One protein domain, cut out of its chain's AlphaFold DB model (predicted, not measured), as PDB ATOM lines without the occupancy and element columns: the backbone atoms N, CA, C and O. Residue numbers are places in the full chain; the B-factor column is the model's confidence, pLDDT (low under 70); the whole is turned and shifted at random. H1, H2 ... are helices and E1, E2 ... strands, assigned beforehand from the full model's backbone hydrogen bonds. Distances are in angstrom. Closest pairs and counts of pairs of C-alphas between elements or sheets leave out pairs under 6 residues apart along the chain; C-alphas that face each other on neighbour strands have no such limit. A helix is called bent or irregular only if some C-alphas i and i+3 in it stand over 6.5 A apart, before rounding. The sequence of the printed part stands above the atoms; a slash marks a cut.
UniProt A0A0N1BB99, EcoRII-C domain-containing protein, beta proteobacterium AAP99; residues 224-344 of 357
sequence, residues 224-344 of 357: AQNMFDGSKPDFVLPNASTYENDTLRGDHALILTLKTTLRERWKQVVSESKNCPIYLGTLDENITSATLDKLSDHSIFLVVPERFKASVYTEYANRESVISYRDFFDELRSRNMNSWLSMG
ATOM      1  N   ALA A 224     199.730 138.080 271.950       83.94
ATOM      2  CA  ALA A 224     199.309 139.364 271.387       83.94
ATOM      3  C   ALA A 224     198.555 140.223 272.418       83.94
ATOM      4  O   ALA A 224     197.955 139.695 273.360       83.94
ATOM      5  N   GLN A 225     198.531 141.539 272.183       68.94
ATOM      6  CA  GLN A 225     197.961 142.577 273.055       68.94
ATOM      7  C   GLN A 225     196.586 142.253 273.678       68.94
ATOM      8  O   GLN A 225     196.336 142.599 274.831       68.94
ATOM      9  N   ASN A 226     195.707 141.542 272.961       54.34
ATOM     10  CA  ASN A 226     194.341 141.205 273.401       54.34
ATOM     11  C   ASN A 226     194.274 140.359 274.691       54.34
ATOM     12  O   ASN A 226     193.190 140.175 275.241       54.34
ATOM     13  N   MET A 227     195.405 139.830 275.159       49.44
ATOM     14  CA  MET A 227     195.517 139.025 276.378       49.44
ATOM     15  C   MET A 227     195.798 139.861 277.640       49.44
ATOM     16  O   MET A 227     195.957 139.295 278.720       49.44
ATOM     17  N   PHE A 228     195.884 141.193 277.529       48.22
ATOM     18  CA  PHE A 228     196.429 142.055 278.577       48.22
ATOM     19  C   PHE A 228     195.619 143.343 278.831       48.22
ATOM     20  O   PHE A 228     194.938 143.861 277.949       48.22
ATOM     21  N   ASP A 229     195.719 143.903 280.040       43.91
ATOM     22  CA  ASP A 229     195.012 145.111 280.482       43.91
ATOM     23  C   ASP A 229     195.650 146.420 279.961       43.91
ATOM     24  O   ASP A 229     196.467 147.077 280.600       43.91
ATOM     25  N   GLY A 230     195.245 146.831 278.757       42.88
ATOM     26  CA  GLY A 230     195.137 148.243 278.346       42.88
ATOM     27  C   GLY A 230     196.413 149.081 278.170       42.88
ATOM     28  O   GLY A 230     196.308 150.224 277.735       42.88
ATOM     29  N   SER A 231     197.603 148.557 278.468       52.28
ATOM     30  CA  SER A 231     198.876 149.299 278.355       52.28
ATOM     31  C   SER A 231     200.070 148.439 277.928       52.28
ATOM     32  O   SER A 231     201.218 148.836 278.110       52.28
ATOM     33  N   LYS A 232     199.813 147.236 277.403       61.12
ATOM     34  CA  LYS A 232     200.858 146.251 277.104       61.12
ATOM     35  C   LYS A 232     201.266 146.274 275.621       61.12
ATOM     36  O   LYS A 232     200.435 146.636 274.780       61.12
ATOM     37  N   PRO A 233     202.520 145.885 275.327       71.31
ATOM     38  CA  PRO A 233     203.084 145.853 273.981       71.31
ATOM     39  C   PRO A 233     202.282 144.995 273.006       71.31
ATOM     40  O   PRO A 233     201.559 144.080 273.411       71.31
ATOM     41  N   ASP A 234     202.460 145.268 271.712       84.56
ATOM     42  CA  ASP A 234     201.744 144.581 270.631       84.56
ATOM     43  C   ASP A 234     201.980 143.059 270.677       84.56
ATOM     44  O   ASP A 234     201.030 142.275 270.572       84.56
ATOM     45  N   PHE A 235     203.231 142.646 270.925       91.56
ATOM     46  CA  PHE A 235     203.631 141.254 271.112       91.56
ATOM     47  C   PHE A 235     204.584 141.078 272.294       91.56
ATOM     48  O   PHE A 235     205.554 141.817 272.473       91.56
ATOM     49  N   VAL A 236     204.339 140.016 273.053       91.31
ATOM     50  CA  VAL A 236     205.238 139.499 274.085       91.31
ATOM     51  C   VAL A 236     205.681 138.105 273.681       91.31
ATOM     52  O   VAL A 236     204.843 137.233 273.447       91.31
ATOM     53  N   LEU A 237     206.990 137.880 273.617       93.31
ATOM     54  CA  LEU A 237     207.565 136.591 273.259       93.31
ATOM     55  C   LEU A 237     208.341 136.024 274.455       93.31
ATOM     56  O   LEU A 237     209.037 136.784 275.127       93.31
ATOM     57  N   PRO A 238     208.237 134.716 274.744       92.62
ATOM     58  CA  PRO A 238     207.446 133.720 274.021       92.62
ATOM     59  C   PRO A 238     205.967 133.697 274.433       92.62
ATOM     60  O   PRO A 238     205.118 133.215 273.691       92.62
ATOM     61  N   ASN A 239     205.630 134.158 275.638       90.81
ATOM     62  CA  ASN A 239     204.263 134.164 276.153       90.81
ATOM     63  C   ASN A 239     204.123 135.113 277.355       90.81
ATOM     64  O   ASN A 239     205.108 135.587 277.925       90.81
ATOM     65  N   ALA A 240     202.874 135.347 277.760       88.00
ATOM     66  CA  ALA A 240     202.519 136.175 278.907       88.00
ATOM     67  C   ALA A 240     203.152 135.707 280.224       88.00
ATOM     68  O   ALA A 240     203.646 136.529 280.985       88.00
ATOM     69  N   SER A 241     203.173 134.399 280.488       89.00
ATOM     70  CA  SER A 241     203.647 133.844 281.758       89.00
ATOM     71  C   SER A 241     205.153 134.031 281.957       89.00
ATOM     72  O   SER A 241     205.584 134.384 283.052       89.00
ATOM     73  N   THR A 242     205.956 133.854 280.902       89.81
ATOM     74  CA  THR A 242     207.400 134.139 280.929       89.81
ATOM     75  C   THR A 242     207.655 135.624 281.169       89.81
ATOM     76  O   THR A 242     208.545 135.975 281.937       89.81
ATOM     77  N   TYR A 243     206.846 136.496 280.565       88.44
ATOM     78  CA  TYR A 243     206.949 137.937 280.773       88.44
ATOM     79  C   TYR A 243     206.482 138.381 282.158       88.44
ATOM     80  O   TYR A 243     207.081 139.264 282.747       88.44
ATOM     81  N   GLU A 244     205.436 137.802 282.731       86.88
ATOM     82  CA  GLU A 244     204.961 138.207 284.058       86.88
ATOM     83  C   GLU A 244     205.874 137.701 285.185       86.88
ATOM     84  O   GLU A 244     205.915 138.310 286.251       86.88
ATOM     85  N   ASN A 245     206.691 136.676 284.931       88.12
ATOM     86  CA  ASN A 245     207.653 136.142 285.890       88.12
ATOM     87  C   ASN A 245     208.962 136.955 285.930       88.12
ATOM     88  O   ASN A 245     209.800 136.832 285.039       88.12
ATOM     89  N   ASP A 246     209.190 137.709 287.010       86.31
ATOM     90  CA  ASP A 246     210.387 138.548 287.200       86.31
ATOM     91  C   ASP A 246     211.724 137.787 287.099       86.31
ATOM     92  O   ASP A 246     212.720 138.373 286.684       86.31
ATOM     93  N   THR A 247     211.758 136.492 287.439       87.56
ATOM     94  CA  THR A 247     212.989 135.678 287.361       87.56
ATOM     95  C   THR A 247     213.321 135.212 285.947       87.56
ATOM     96  O   THR A 247     214.483 134.982 285.646       87.56
ATOM     97  N   LEU A 248     212.312 135.078 285.080       86.44
ATOM     98  CA  LEU A 248     212.491 134.617 283.700       86.44
ATOM     99  C   LEU A 248     212.488 135.772 282.698       86.44
ATOM    100  O   LEU A 248     213.036 135.640 281.607       86.44
ATOM    101  N   ARG A 249     211.853 136.897 283.046       87.69
ATOM    102  CA  ARG A 249     211.572 138.001 282.125       87.69
ATOM    103  C   ARG A 249     212.835 138.558 281.466       87.69
ATOM    104  O   ARG A 249     212.825 138.749 280.257       87.69
ATOM    105  N   GLY A 250     213.885 138.830 282.239       84.94
ATOM    106  CA  GLY A 250     215.089 139.490 281.720       84.94
ATOM    107  C   GLY A 250     215.847 138.660 280.686       84.94
ATOM    108  O   GLY A 250     216.318 139.207 279.693       84.94
ATOM    109  N   ASP A 251     215.890 137.343 280.888       87.06
ATOM    110  CA  ASP A 251     216.724 136.442 280.089       87.06
ATOM    111  C   ASP A 251     215.937 135.714 278.993       87.06
ATOM    112  O   ASP A 251     216.499 135.302 277.976       87.06
ATOM    113  N   HIS A 252     214.624 135.544 279.186       89.69
ATOM    114  CA  HIS A 252     213.798 134.695 278.330       89.69
ATOM    115  C   HIS A 252     212.598 135.405 277.713       89.69
ATOM    116  O   HIS A 252     211.997 134.824 276.812       89.69
ATOM    117  N   ALA A 253     212.230 136.614 278.150       91.25
ATOM    118  CA  ALA A 253     211.156 137.376 277.522       91.25
ATOM    119  C   ALA A 253     211.707 138.533 276.687       91.25
ATOM    120  O   ALA A 253     212.709 139.150 277.030       91.25
ATOM    121  N   LEU A 254     211.010 138.860 275.606       92.44
ATOM    122  CA  LEU A 254     211.251 140.074 274.835       92.44
ATOM    123  C   LEU A 254     209.931 140.714 274.424       92.44
ATOM    124  O   LEU A 254     208.904 140.045 274.259       92.44
ATOM    125  N   ILE A 255     209.982 142.029 274.260       92.12
ATOM    126  CA  ILE A 255     208.873 142.844 273.791       92.12
ATOM    127  C   ILE A 255     209.100 143.158 272.316       92.12
ATOM    128  O   ILE A 255     210.161 143.658 271.951       92.12
ATOM    129  N   LEU A 256     208.090 142.919 271.480       94.12
ATOM    130  CA  LEU A 256     208.040 143.429 270.115       94.12
ATOM    131  C   LEU A 256     206.834 144.360 269.988       94.12
ATOM    132  O   LEU A 256     205.688 143.916 269.954       94.12
ATOM    133  N   THR A 257     207.096 145.661 269.905       92.19
ATOM    134  CA  THR A 257     206.075 146.669 269.607       92.19
ATOM    135  C   THR A 257     206.219 147.159 268.175       92.19
ATOM    136  O   THR A 257     207.317 147.220 267.627       92.19
ATOM    137  N   LEU A 258     205.102 147.501 267.548       93.12
ATOM    138  CA  LEU A 258     205.019 147.901 266.162       93.12
ATOM    139  C   LEU A 258     204.492 149.324 266.047       93.12
ATOM    140  O   LEU A 258     203.420 149.669 266.546       93.12
ATOM    141  N   LYS A 259     205.217 150.164 265.310       91.88
ATOM    142  CA  LYS A 259     204.753 151.498 264.920       91.88
ATOM    143  C   LYS A 259     204.979 151.692 263.436       91.88
ATOM    144  O   LYS A 259     206.104 151.715 262.952       91.88
ATOM    145  N   THR A 260     203.892 151.898 262.704       90.75
ATOM    146  CA  THR A 260     203.924 152.174 261.262       90.75
ATOM    147  C   THR A 260     204.742 153.411 260.908       90.75
ATOM    148  O   THR A 260     205.399 153.417 259.873       90.75
ATOM    149  N   THR A 261     204.661 154.443 261.751       88.31
ATOM    150  CA  THR A 261     205.495 155.653 261.739       88.31
ATOM    151  C   THR A 261     205.808 156.032 263.179       88.31
ATOM    152  O   THR A 261     204.928 155.933 264.042       88.31
ATOM    153  N   LEU A 262     207.042 156.446 263.458       84.69
ATOM    154  CA  LEU A 262     207.499 156.643 264.836       84.69
ATOM    155  C   LEU A 262     207.182 158.034 265.361       84.69
ATOM    156  O   LEU A 262     206.539 158.155 266.403       84.69
ATOM    157  N   ARG A 263     207.603 159.077 264.637       81.25
ATOM    158  CA  ARG A 263     207.523 160.484 265.076       81.25
ATOM    159  C   ARG A 263     207.846 160.622 266.577       81.25
ATOM    160  O   ARG A 263     208.878 160.141 267.020       81.25
ATOM    161  N   GLU A 264     206.980 161.234 267.379       77.94
ATOM    162  CA  GLU A 264     207.101 161.330 268.839       77.94
ATOM    163  C   GLU A 264     206.505 160.140 269.618       77.94
ATOM    164  O   GLU A 264     206.644 160.077 270.841       77.94
ATOM    165  N   ARG A 265     205.850 159.189 268.935       80.19
ATOM    166  CA  ARG A 265     205.080 158.094 269.554       80.19
ATOM    167  C   ARG A 265     205.942 157.004 270.184       80.19
ATOM    168  O   ARG A 265     205.452 156.284 271.047       80.19
ATOM    169  N   TRP A 266     207.221 156.909 269.824       82.62
ATOM    170  CA  TRP A 266     208.154 155.954 270.440       82.62
ATOM    171  C   TRP A 266     208.316 156.168 271.950       82.62
ATOM    172  O   TRP A 266     208.617 155.228 272.675       82.62
ATOM    173  N   LYS A 267     208.053 157.380 272.456       83.06
ATOM    174  CA  LYS A 267     208.123 157.678 273.893       83.06
ATOM    175  C   LYS A 267     207.154 156.837 274.729       83.06
ATOM    176  O   LYS A 267     207.427 156.603 275.897       83.06
ATOM    177  N   GLN A 268     206.049 156.379 274.136       77.94
ATOM    178  CA  GLN A 268     205.090 155.488 274.799       77.94
ATOM    179  C   GLN A 268     205.698 154.109 275.088       77.94
ATOM    180  O   GLN A 268     205.358 153.481 276.082       77.94
ATOM    181  N   VAL A 269     206.650 153.677 274.260       74.81
ATOM    182  CA  VAL A 269     207.320 152.376 274.382       74.81
ATOM    183  C   VAL A 269     208.306 152.368 275.551       74.81
ATOM    184  O   VAL A 269     208.476 151.357 276.222       74.81
ATOM    185  N   VAL A 270     208.929 153.512 275.852       71.06
ATOM    186  CA  VAL A 270     209.906 153.636 276.948       71.06
ATOM    187  C   VAL A 270     209.294 153.241 278.298       71.06
ATOM    188  O   VAL A 270     209.942 152.561 279.097       71.06
ATOM    189  N   SER A 271     208.030 153.610 278.538       66.62
ATOM    190  CA  SER A 271     207.312 153.261 279.772       66.62
ATOM    191  C   SER A 271     206.994 151.770 279.923       66.62
ATOM    192  O   SER A 271     206.594 151.351 281.006       66.62
ATOM    193  N   GLU A 272     207.182 150.961 278.879       65.31
ATOM    194  CA  GLU A 272     206.875 149.524 278.883       65.31
ATOM    195  C   GLU A 272     208.075 148.656 279.314       65.31
ATOM    196  O   GLU A 272     207.926 147.449 279.512       65.31
ATOM    197  N   SER A 273     209.259 149.253 279.513       64.69
ATOM    198  CA  SER A 273     210.505 148.546 279.843       64.69
ATOM    199  C   SER A 273     210.508 147.945 281.256       64.69
ATOM    200  O   SER A 273     211.044 148.491 282.215       64.69
ATOM    201  N   LYS A 274     209.941 146.745 281.404       70.12
ATOM    202  CA  LYS A 274     210.006 145.960 282.649       70.12
ATOM    203  C   LYS A 274     211.293 145.132 282.777       70.12
ATOM    204  O   LYS A 274     211.217 143.983 283.191       70.12
ATOM    205  N   ASN A 275     212.463 145.684 282.448       79.31
ATOM    206  CA  ASN A 275     213.751 144.964 282.479       79.31
ATOM    207  C   ASN A 275     213.821 143.768 281.500       79.31
ATOM    208  O   ASN A 275     214.280 142.690 281.860       79.31
ATOM    209  N   CYS A 276     213.321 143.944 280.274       84.19
ATOM    210  CA  CYS A 276     213.495 142.995 279.168       84.19
ATOM    211  C   CYS A 276     213.813 143.746 277.870       84.19
ATOM    212  O   CYS A 276     213.467 144.928 277.764       84.19
ATOM    213  N   PRO A 277     214.452 143.086 276.886       89.31
ATOM    214  CA  PRO A 277     214.753 143.697 275.599       89.31
ATOM    215  C   PRO A 277     213.489 144.179 274.880       89.31
ATOM    216  O   PRO A 277     212.502 143.444 274.773       89.31
ATOM    217  N   ILE A 278     213.547 145.404 274.355       91.69
ATOM    218  CA  ILE A 278     212.482 145.995 273.545       91.69
ATOM    219  C   ILE A 278     212.948 146.092 272.100       91.69
ATOM    220  O   ILE A 278     213.910 146.795 271.786       91.69
ATOM    221  N   TYR A 279     212.186 145.450 271.224       94.94
ATOM    222  CA  TYR A 279     212.272 145.586 269.783       94.94
ATOM    223  C   TYR A 279     211.108 146.438 269.285       94.94
ATOM    224  O   TYR A 279     209.938 146.158 269.552       94.94
ATOM    225  N   LEU A 280     211.434 147.496 268.554       95.50
ATOM    226  CA  LEU A 280     210.483 148.430 267.972       95.50
ATOM    227  C   LEU A 280     210.474 148.260 266.456       95.50
ATOM    228  O   LEU A 280     211.289 148.841 265.742       95.50
ATOM    229  N   GLY A 281     209.544 147.442 265.976       96.88
ATOM    230  CA  GLY A 281     209.308 147.224 264.559       96.88
ATOM    231  C   GLY A 281     208.675 148.442 263.900       96.88
ATOM    232  O   GLY A 281     207.672 148.981 264.380       96.88
ATOM    233  N   THR A 282     209.236 148.882 262.778       96.31
ATOM    234  CA  THR A 282     208.704 150.018 262.031       96.31
ATOM    235  C   THR A 282     208.829 149.850 260.526       96.31
ATOM    236  O   THR A 282     209.668 149.108 260.032       96.31
ATOM    237  N   LEU A 283     207.981 150.578 259.800       94.88
ATOM    238  CA  LEU A 283     208.013 150.713 258.343       94.88
ATOM    239  C   LEU A 283     208.296 152.174 257.947       94.88
ATOM    240  O   LEU A 283     207.861 152.623 256.889       94.88
ATOM    241  N   ASP A 284     208.936 152.930 258.841       93.25
ATOM    242  CA  ASP A 284     209.286 154.337 258.663       93.25
ATOM    243  C   ASP A 284     210.714 154.453 258.122       93.25
ATOM    244  O   ASP A 284     211.659 153.961 258.738       93.25
ATOM    245  N   GLU A 285     210.885 155.105 256.977       91.88
ATOM    246  CA  GLU A 285     212.199 155.403 256.390       91.88
ATOM    247  C   GLU A 285     212.731 156.788 256.805       91.88
ATOM    248  O   GLU A 285     213.895 157.095 256.575       91.88
ATOM    249  N   ASN A 286     211.898 157.618 257.449       90.69
ATOM    250  CA  ASN A 286     212.175 159.032 257.709       90.69
ATOM    251  C   ASN A 286     212.490 159.313 259.190       90.69
ATOM    252  O   ASN A 286     212.022 160.302 259.764       90.69
ATOM    253  N   ILE A 287     213.271 158.446 259.841       92.69
ATOM    254  CA  ILE A 287     213.677 158.644 261.239       92.69
ATOM    255  C   ILE A 287     215.013 159.378 261.287       92.69
ATOM    256  O   ILE A 287     216.007 158.958 260.701       92.69
ATOM    257  N   THR A 288     215.045 160.473 262.040       92.06
ATOM    258  CA  THR A 288     216.247 161.297 262.171       92.06
ATOM    259  C   THR A 288     217.305 160.636 263.049       92.06
ATOM    260  O   THR A 288     216.990 159.987 264.047       92.06
ATOM    261  N   SER A 289     218.573 160.919 262.747       92.38
ATOM    262  CA  SER A 289     219.744 160.523 263.540       92.38
ATOM    263  C   SER A 289     219.576 160.822 265.045       92.38
ATOM    264  O   SER A 289     219.723 159.928 265.875       92.38
ATOM    265  N   ALA A 290     219.083 162.018 265.398       92.25
ATOM    266  CA  ALA A 290     218.808 162.412 266.786       92.25
ATOM    267  C   ALA A 290     217.690 161.602 267.477       92.25
ATOM    268  O   ALA A 290     217.604 161.579 268.704       92.25
ATOM    269  N   THR A 291     216.778 160.993 266.714       92.25
ATOM    270  CA  THR A 291     215.759 160.084 267.260       92.25
ATOM    271  C   THR A 291     216.348 158.695 267.474       92.25
ATOM    272  O   THR A 291     216.070 158.083 268.500       92.25
ATOM    273  N   LEU A 292     217.195 158.228 266.554       94.06
ATOM    274  CA  LEU A 292     217.912 156.957 266.681       94.06
ATOM    275  C   LEU A 292     218.848 156.953 267.896       94.06
ATOM    276  O   LEU A 292     218.846 155.981 268.645       94.06
ATOM    277  N   ASP A 293     219.563 158.057 268.144       93.25
ATOM    278  CA  ASP A 293     220.391 158.223 269.349       93.25
ATOM    279  C   ASP A 293     219.553 158.029 270.619       93.25
ATOM    280  O   ASP A 293     219.889 157.221 271.477       93.25
ATOM    281  N   LYS A 294     218.380 158.671 270.686       92.31
ATOM    282  CA  LYS A 294     217.477 158.544 271.839       92.31
ATOM    283  C   LYS A 294     216.934 157.132 272.023       92.31
ATOM    284  O   LYS A 294     216.763 156.714 273.162       92.31
ATOM    285  N   LEU A 295     216.620 156.416 270.941       92.44
ATOM    286  CA  LEU A 295     216.200 155.013 271.033       92.44
ATOM    287  C   LEU A 295     217.335 154.152 271.601       92.44
ATOM    288  O   LEU A 295     217.099 153.355 272.510       92.44
ATOM    289  N   SER A 296     218.562 154.390 271.133       91.94
ATOM    290  CA  SER A 296     219.768 153.728 271.629       91.94
ATOM    291  C   SER A 296     220.007 153.999 273.115       91.94
ATOM    292  O   SER A 296     220.243 153.060 273.871       91.94
ATOM    293  N   ASP A 297     219.873 155.253 273.555       91.25
ATOM    294  CA  ASP A 297     220.028 155.654 274.962       91.25
ATOM    295  C   ASP A 297     219.030 154.940 275.888       91.25
ATOM    296  O   ASP A 297     219.316 154.702 277.060       91.25
ATOM    297  N   HIS A 298     217.858 154.566 275.362       89.81
ATOM    298  CA  HIS A 298     216.828 153.822 276.092       89.81
ATOM    299  C   HIS A 298     216.917 152.303 275.890       89.81
ATOM    300  O   HIS A 298     216.004 151.588 276.297       89.81
ATOM    301  N   SER A 299     217.998 151.796 275.283       89.81
ATOM    302  CA  SER A 299     218.187 150.364 274.991       89.81
ATOM    303  C   SER A 299     217.041 149.752 274.168       89.81
ATOM    304  O   SER A 299     216.667 148.595 274.361       89.81
ATOM    305  N   ILE A 300     216.464 150.540 273.256       92.19
ATOM    306  CA  ILE A 300     215.433 150.089 272.318       92.19
ATOM    307  C   ILE A 300     216.107 149.738 270.993       92.19
ATOM    308  O   ILE A 300     216.727 150.595 270.360       92.19
ATOM    309  N   PHE A 301     215.930 148.496 270.547       95.06
ATOM    310  CA  PHE A 301     216.382 148.046 269.235       95.06
ATOM    311  C   PHE A 301     215.323 148.371 268.190       95.06
ATOM    312  O   PHE A 301     214.186 147.903 268.269       95.06
ATOM    313  N   LEU A 302     215.681 149.171 267.195       97.12
ATOM    314  CA  LEU A 302     214.794 149.469 266.084       97.12
ATOM    315  C   LEU A 302     214.882 148.355 265.037       97.12
ATOM    316  O   LEU A 302     215.972 148.044 264.570       97.12
ATOM    317  N   VAL A 303     213.741 147.792 264.635       98.12
ATOM    318  CA  VAL A 303     213.667 146.741 263.610       98.12
ATOM    319  C   VAL A 303     213.016 147.309 262.350       98.12
ATOM    320  O   VAL A 303     211.876 147.773 262.392       98.12
ATOM    321  N   VAL A 304     213.739 147.293 261.230       98.06
ATOM    322  CA  VAL A 304     213.312 147.896 259.953       98.06
ATOM    323  C   VAL A 304     213.355 146.887 258.796       98.06
ATOM    324  O   VAL A 304     214.075 145.891 258.877       98.06
ATOM    325  N   PRO A 305     212.616 147.112 257.694       98.12
ATOM    326  CA  PRO A 305     212.791 146.371 256.448       98.12
ATOM    327  C   PRO A 305     214.243 146.346 255.966       98.12
ATOM    328  O   PRO A 305     214.979 147.328 256.122       98.12
ATOM    329  N   GLU A 306     214.644 145.241 255.340       97.94
ATOM    330  CA  GLU A 306     215.996 145.048 254.817       97.94
ATOM    331  C   GLU A 306     216.355 146.156 253.815       97.94
ATOM    332  O   GLU A 306     217.434 146.751 253.912       97.94
ATOM    333  N   ARG A 307     215.417 146.529 252.930       95.12
ATOM    334  CA  ARG A 307     215.608 147.627 251.969       95.12
ATOM    335  C   ARG A 307     215.883 148.972 252.635       95.12
ATOM    336  O   ARG A 307     216.639 149.778 252.102       95.12
ATOM    337  N   PHE A 308     215.302 149.226 253.808       95.62
ATOM    338  CA  PHE A 308     215.529 150.472 254.541       95.62
ATOM    339  C   PHE A 308     216.853 150.452 255.283       95.62
ATOM    340  O   PHE A 308     217.543 151.468 255.291       95.62
ATOM    341  N   LYS A 309     217.240 149.310 255.864       96.12
ATOM    342  CA  LYS A 309     218.550 149.155 256.508       96.12
ATOM    343  C   LYS A 309     219.701 149.352 255.515       96.12
ATOM    344  O   LYS A 309     220.715 149.936 255.887       96.12
ATOM    345  N   ALA A 310     219.534 148.889 254.274       94.06
ATOM    346  CA  ALA A 310     220.542 148.978 253.215       94.06
ATOM    347  C   ALA A 310     220.524 150.300 252.419       94.06
ATOM    348  O   ALA A 310     221.455 150.571 251.658       94.06
ATOM    349  N   SER A 311     219.473 151.113 252.548       91.56
ATOM    350  CA  SER A 311     219.307 152.342 251.766       91.56
ATOM    351  C   SER A 311     220.299 153.433 252.181       91.56
ATOM    352  O   SER A 311     220.500 153.695 253.361       91.56
ATOM    353  N   VAL A 312     220.860 154.140 251.195       89.81
ATOM    354  CA  VAL A 312     221.701 155.335 251.417       89.81
ATOM    355  C   VAL A 312     220.892 156.584 251.773       89.81
ATOM    356  O   VAL A 312     221.464 157.607 252.136       89.81
ATOM    357  N   TYR A 313     219.567 156.519 251.627       87.56
ATOM    358  CA  TYR A 313     218.655 157.619 251.934       87.56
ATOM    359  C   TYR A 313     218.141 157.577 253.378       87.56
ATOM    360  O   TYR A 313     217.415 158.479 253.786       87.56
ATOM    361  N   THR A 314     218.503 156.544 254.143       92.12
ATOM    362  CA  THR A 314     218.145 156.397 255.556       92.12
ATOM    363  C   THR A 314     219.376 156.572 256.443       92.12
ATOM    364  O   THR A 314     220.517 156.376 256.029       92.12
ATOM    365  N   GLU A 315     219.144 156.884 257.716       93.12
ATOM    366  CA  GLU A 315     220.200 157.022 258.730       93.12
ATOM    367  C   GLU A 315     220.562 155.669 259.389       93.12
ATOM    368  O   GLU A 315     221.095 155.630 260.500       93.12
ATOM    369  N   TYR A 316     220.219 154.533 258.760       95.06
ATOM    370  CA  TYR A 316     220.155 153.226 259.435       95.06
ATOM    371  C   TYR A 316     221.417 152.377 259.307       95.06
ATOM    372  O   TYR A 316     221.760 151.677 260.261       95.06
ATOM    373  N   ALA A 317     222.106 152.400 258.163       89.19
ATOM    374  CA  ALA A 317     223.144 151.420 257.821       89.19
ATOM    375  C   ALA A 317     224.239 151.271 258.899       89.19
ATOM    376  O   ALA A 317     224.594 150.153 259.263       89.19
ATOM    377  N   ASN A 318     224.685 152.383 259.492       86.56
ATOM    378  CA  ASN A 318     225.812 152.425 260.436       86.56
ATOM    379  C   ASN A 318     225.400 152.452 261.920       86.56
ATOM    380  O   ASN A 318     226.198 152.822 262.779       86.56
ATOM    381  N   ARG A 319     224.145 152.119 262.239       92.38
ATOM    382  CA  ARG A 319     223.623 152.122 263.612       92.38
ATOM    383  C   ARG A 319     223.500 150.697 264.142       92.38
ATOM    384  O   ARG A 319     222.748 149.911 263.573       92.38
ATOM    385  N   GLU A 320     224.200 150.387 265.233       91.25
ATOM    386  CA  GLU A 320     224.151 149.067 265.888       91.25
ATOM    387  C   GLU A 320     222.781 148.777 266.514       91.25
ATOM    388  O   GLU A 320     222.284 147.659 266.434       91.25
ATOM    389  N   SER A 321     222.127 149.799 267.073       93.06
ATOM    390  CA  SER A 321     220.781 149.703 267.657       93.06
ATOM    391  C   SER A 321     219.655 149.637 266.619       93.06
ATOM    392  O   SER A 321     218.484 149.567 266.988       93.06
ATOM    393  N   VAL A 322     219.982 149.652 265.322       97.12
ATOM    394  CA  VAL A 322     219.021 149.476 264.228       97.12
ATOM    395  C   VAL A 322     219.353 148.178 263.510       97.12
ATOM    396  O   VAL A 322     220.422 148.058 262.921       97.12
ATOM    397  N   ILE A 323     218.438 147.224 263.502       97.38
ATOM    398  CA  ILE A 323     218.617 145.917 262.867       97.38
ATOM    399  C   ILE A 323     217.539 145.692 261.807       97.38
ATOM    400  O   ILE A 323     216.484 146.332 261.828       97.38
ATOM    401  N   SER A 324     217.796 144.805 260.847       98.19
ATOM    402  CA  SER A 324     216.749 144.395 259.910       98.19
ATOM    403  C   SER A 324     215.794 143.376 260.546       98.19
ATOM    404  O   SER A 324     216.120 142.735 261.548       98.19
ATOM    405  N   TYR A 325     214.613 143.178 259.956       98.38
ATOM    406  CA  TYR A 325     213.735 142.066 260.340       98.38
ATOM    407  C   TYR A 325     214.426 140.708 260.183       98.38
ATOM    408  O   TYR A 325     214.278 139.852 261.055       98.38
ATOM    409  N   ARG A 326     215.213 140.508 259.121       97.88
ATOM    410  CA  ARG A 326     216.075 139.333 258.950       97.88
ATOM    411  C   ARG A 326     216.981 139.118 260.166       97.88
ATOM    412  O   ARG A 326     216.945 138.031 260.753       97.88
ATOM    413  N   ASP A 327     217.729 140.142 260.572       97.19
ATOM    414  CA  ASP A 327     218.629 140.067 261.732       97.19
ATOM    415  C   ASP A 327     217.852 139.718 263.009       97.19
ATOM    416  O   ASP A 327     218.221 138.787 263.724       97.19
ATOM    417  N   PHE A 328     216.722 140.394 263.245       97.56
ATOM    418  CA  PHE A 328     215.841 140.133 264.386       97.56
ATOM    419  C   PHE A 328     215.394 138.666 264.447       97.56
ATOM    420  O   PHE A 328     215.518 138.014 265.484       97.56
ATOM    421  N   PHE A 329     214.901 138.114 263.334       97.25
ATOM    422  CA  PHE A 329     214.462 136.721 263.302       97.25
ATOM    423  C   PHE A 329     215.636 135.741 263.464       97.25
ATOM    424  O   PHE A 329     215.478 134.711 264.116       97.25
ATOM    425  N   ASP A 330     216.822 136.035 262.919       95.56
ATOM    426  CA  ASP A 330     217.987 135.153 263.090       95.56
ATOM    427  C   ASP A 330     218.497 135.139 264.528       95.56
ATOM    428  O   ASP A 330     218.829 134.069 265.056       95.56
ATOM    429  N   GLU A 331     218.511 136.296 265.185       93.56
ATOM    430  CA  GLU A 331     218.824 136.389 266.606       93.56
ATOM    431  C   GLU A 331     217.814 135.591 267.435       93.56
ATOM    432  O   GLU A 331     218.200 134.741 268.242       93.56
ATOM    433  N   LEU A 332     216.523 135.772 267.154       93.62
ATOM    434  CA  LEU A 332     215.448 135.063 267.835       93.62
ATOM    435  C   LEU A 332     215.571 133.539 267.677       93.62
ATOM    436  O   LEU A 332     215.422 132.802 268.654       93.62
ATOM    437  N   ARG A 333     215.902 133.047 266.475       92.19
ATOM    438  CA  ARG A 333     216.109 131.613 266.217       92.19
ATOM    439  C   ARG A 333     217.337 131.059 266.924       92.19
ATOM    440  O   ARG A 333     217.276 129.977 267.503       92.19
ATOM    441  N   SER A 334     218.456 131.772 266.850       89.38
ATOM    442  CA  SER A 334     219.737 131.285 267.369       89.38
ATOM    443  C   SER A 334     219.809 131.325 268.896       89.38
ATOM    444  O   SER A 334     220.316 130.378 269.503       89.38
ATOM    445  N   ARG A 335     219.279 132.383 269.522       87.00
ATOM    446  CA  ARG A 335     219.378 132.617 270.968       87.00
ATOM    447  C   ARG A 335     218.119 132.198 271.716       87.00
ATOM    448  O   ARG A 335     218.189 131.392 272.642       87.00
ATOM    449  N   ASN A 336     216.967 132.728 271.318       90.19
ATOM    450  CA  ASN A 336     215.761 132.654 272.140       90.19
ATOM    451  C   ASN A 336     214.988 131.346 271.952       90.19
ATOM    452  O   ASN A 336     214.653 130.700 272.940       90.19
ATOM    453  N   MET A 337     214.757 130.900 270.714       90.62
ATOM    454  CA  MET A 337     213.963 129.690 270.449       90.62
ATOM    455  C   MET A 337     214.582 128.433 271.069       90.62
ATOM    456  O   MET A 337     213.867 127.627 271.660       90.62
ATOM    457  N   ASN A 338     215.909 128.289 271.010       86.38
ATOM    458  CA  ASN A 338     216.616 127.180 271.660       86.38
ATOM    459  C   ASN A 338     216.415 127.193 273.183       86.38
ATOM    460  O   ASN A 338     216.157 126.153 273.793       86.38
ATOM    461  N   SER A 339     216.487 128.379 273.791       88.38
ATOM    462  CA  SER A 339     216.227 128.557 275.217       88.38
ATOM    463  C   SER A 339     214.774 128.214 275.565       88.38
ATOM    464  O   SER A 339     214.535 127.429 276.481       88.38
ATOM    465  N   TRP A 340     213.798 128.693 274.795       93.06
ATOM    466  CA  TRP A 340     212.380 128.408 275.026       93.06
ATOM    467  C   TRP A 340     212.046 126.921 274.910       93.06
ATOM    468  O   TRP A 340     211.351 126.387 275.775       93.06
ATOM    469  N   LEU A 341     212.607 126.229 273.915       88.56
ATOM    470  CA  LEU A 341     212.472 124.777 273.785       88.56
ATOM    471  C   LEU A 341     213.032 124.047 275.013       88.56
ATOM    472  O   LEU A 341     212.387 123.131 275.519       88.56
ATOM    473  N   SER A 342     214.183 124.481 275.544       87.69
ATOM    474  CA  SER A 342     214.759 123.896 276.765       87.69
ATOM    475  C   SER A 342     213.895 124.115 278.017       87.69
ATOM    476  O   SER A 342     213.924 123.304 278.938       87.69
ATOM    477  N   MET A 343     213.070 125.167 278.023       88.75
ATOM    478  CA  MET A 343     212.077 125.453 279.066       88.75
ATOM    479  C   MET A 343     210.753 124.692 278.865       88.75
ATOM    480  O   MET A 343     209.814 124.883 279.636       88.75
ATOM    481  N   GLY A 344     210.648 123.859 277.824       88.44
ATOM    482  CA  GLY A 344     209.424 123.138 277.472       88.44
ATOM    483  C   GLY A 344     208.370 123.997 276.767       88.44
ATOM    484  O   GLY A 344     207.218 123.578 276.662       88.44
TER     485      GLY A 344
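AT A GLANCE: This is residues 224 to 344 of the 357 residues of the protein "EcoRII-C domain-containing protein" of beta proteobacterium AAP99 (UniProt A0A0N1BB99). A small, strongly twisted sheet of five strands curls round one long helix, H6, which lies on one face of the sheet and runs along the longest axis of the model. The short helices H1 and H2 sit towards one end of that axis and H5 towards the other, while H3 and H4 only graze the sheet. The printed part has 121 residues, with six named helices and five named strands in the order E1 H1 H2 E2 H3 E3 H4 E4 H5 E5 H6, of mixed class. The sheet is mixed, in the order E1, E2, E3, E4, E5. The whole is compact, with a radius of gyration of the C-alphas of 14.5 A and spans of 43 by 31 by 24 A.

HOW THE PARTS SIT: E1, residues 235 to 237, is an edge strand, antiparallel to E2, residues 254 to 259, with N 235 and O 256 within hydrogen-bond range at 2.9 A. Between them, H1, residues 240 to 244, and H2, residues 246 to 252, touch only at the corner by their link, with the closest C-alphas, Tyr 243 and Arg 249, 4.8 A apart. H3, residues 267 to 270, leads to E3, residues 278 to 282, parallel to E2, with N 279 and O 255 at 2.8 A. H4, residues 289 to 297, precedes E4, residues 300 to 304, parallel to E3, with N 280 and O 301 at 2.8 A. H5, residues 306 to 310, precedes the other edge strand, E5, residues 322 to 324, parallel to E4, with N 323 and O 302 at 2.8 A. E2, H3, E3; E3, H4, E4; and E4, H5, E5 are strand-helix-strand units, two parallel neighbour strands with a helix between, each with a right-handed crossover. H6, residues 325 to 342, makes two layers with the sheet, a helix on one face; the closest C-alphas of E4 and H6 are those of Val 303 and Tyr 325, 5.7 A apart. H2 and H6 only just touch, with 3 pairs of C-alphas within 8 A, the closest His 252 and Asn 336 at 6.8 A, and H6 does so with residues 336 to 340 alone. Every O i to N i+4 pair is within hydrogen-bond range in H1 and H5, against 1 of 3 in H2, with 1 of 4 O i to N i+3 pairs, 4 of 5 in H4 and 11 of 14 in H6; H3 is too short for such a pair.

IN THESE COORDINATES: E1 begins at C-alpha 235, (203.631, 141.254, 271.112). E2 is 16.5 A long, E3 12.8 A, E4 12.7 A and H4 12.4 A. H2 is irregular, with C-alphas 247 and 250 7.1 A apart, and H6 only just, with C-alphas 334 and 337 6.7 A apart. H6 is 24.5 A long, has a kink of 34 degrees near residue 332, and ends at C-alpha 342, (214.759, 123.896, 276.765).

THE WHOLE: The two C-alphas farthest apart are those of Tyr 313 and Gly 344, at 43.9 A. The printed part has no cut, and the link from H5 to E5, 11 residues, is long. The mean pLDDT of the printed part is 87.2, and residues 225 to 232 and 271 to 273 are under 70.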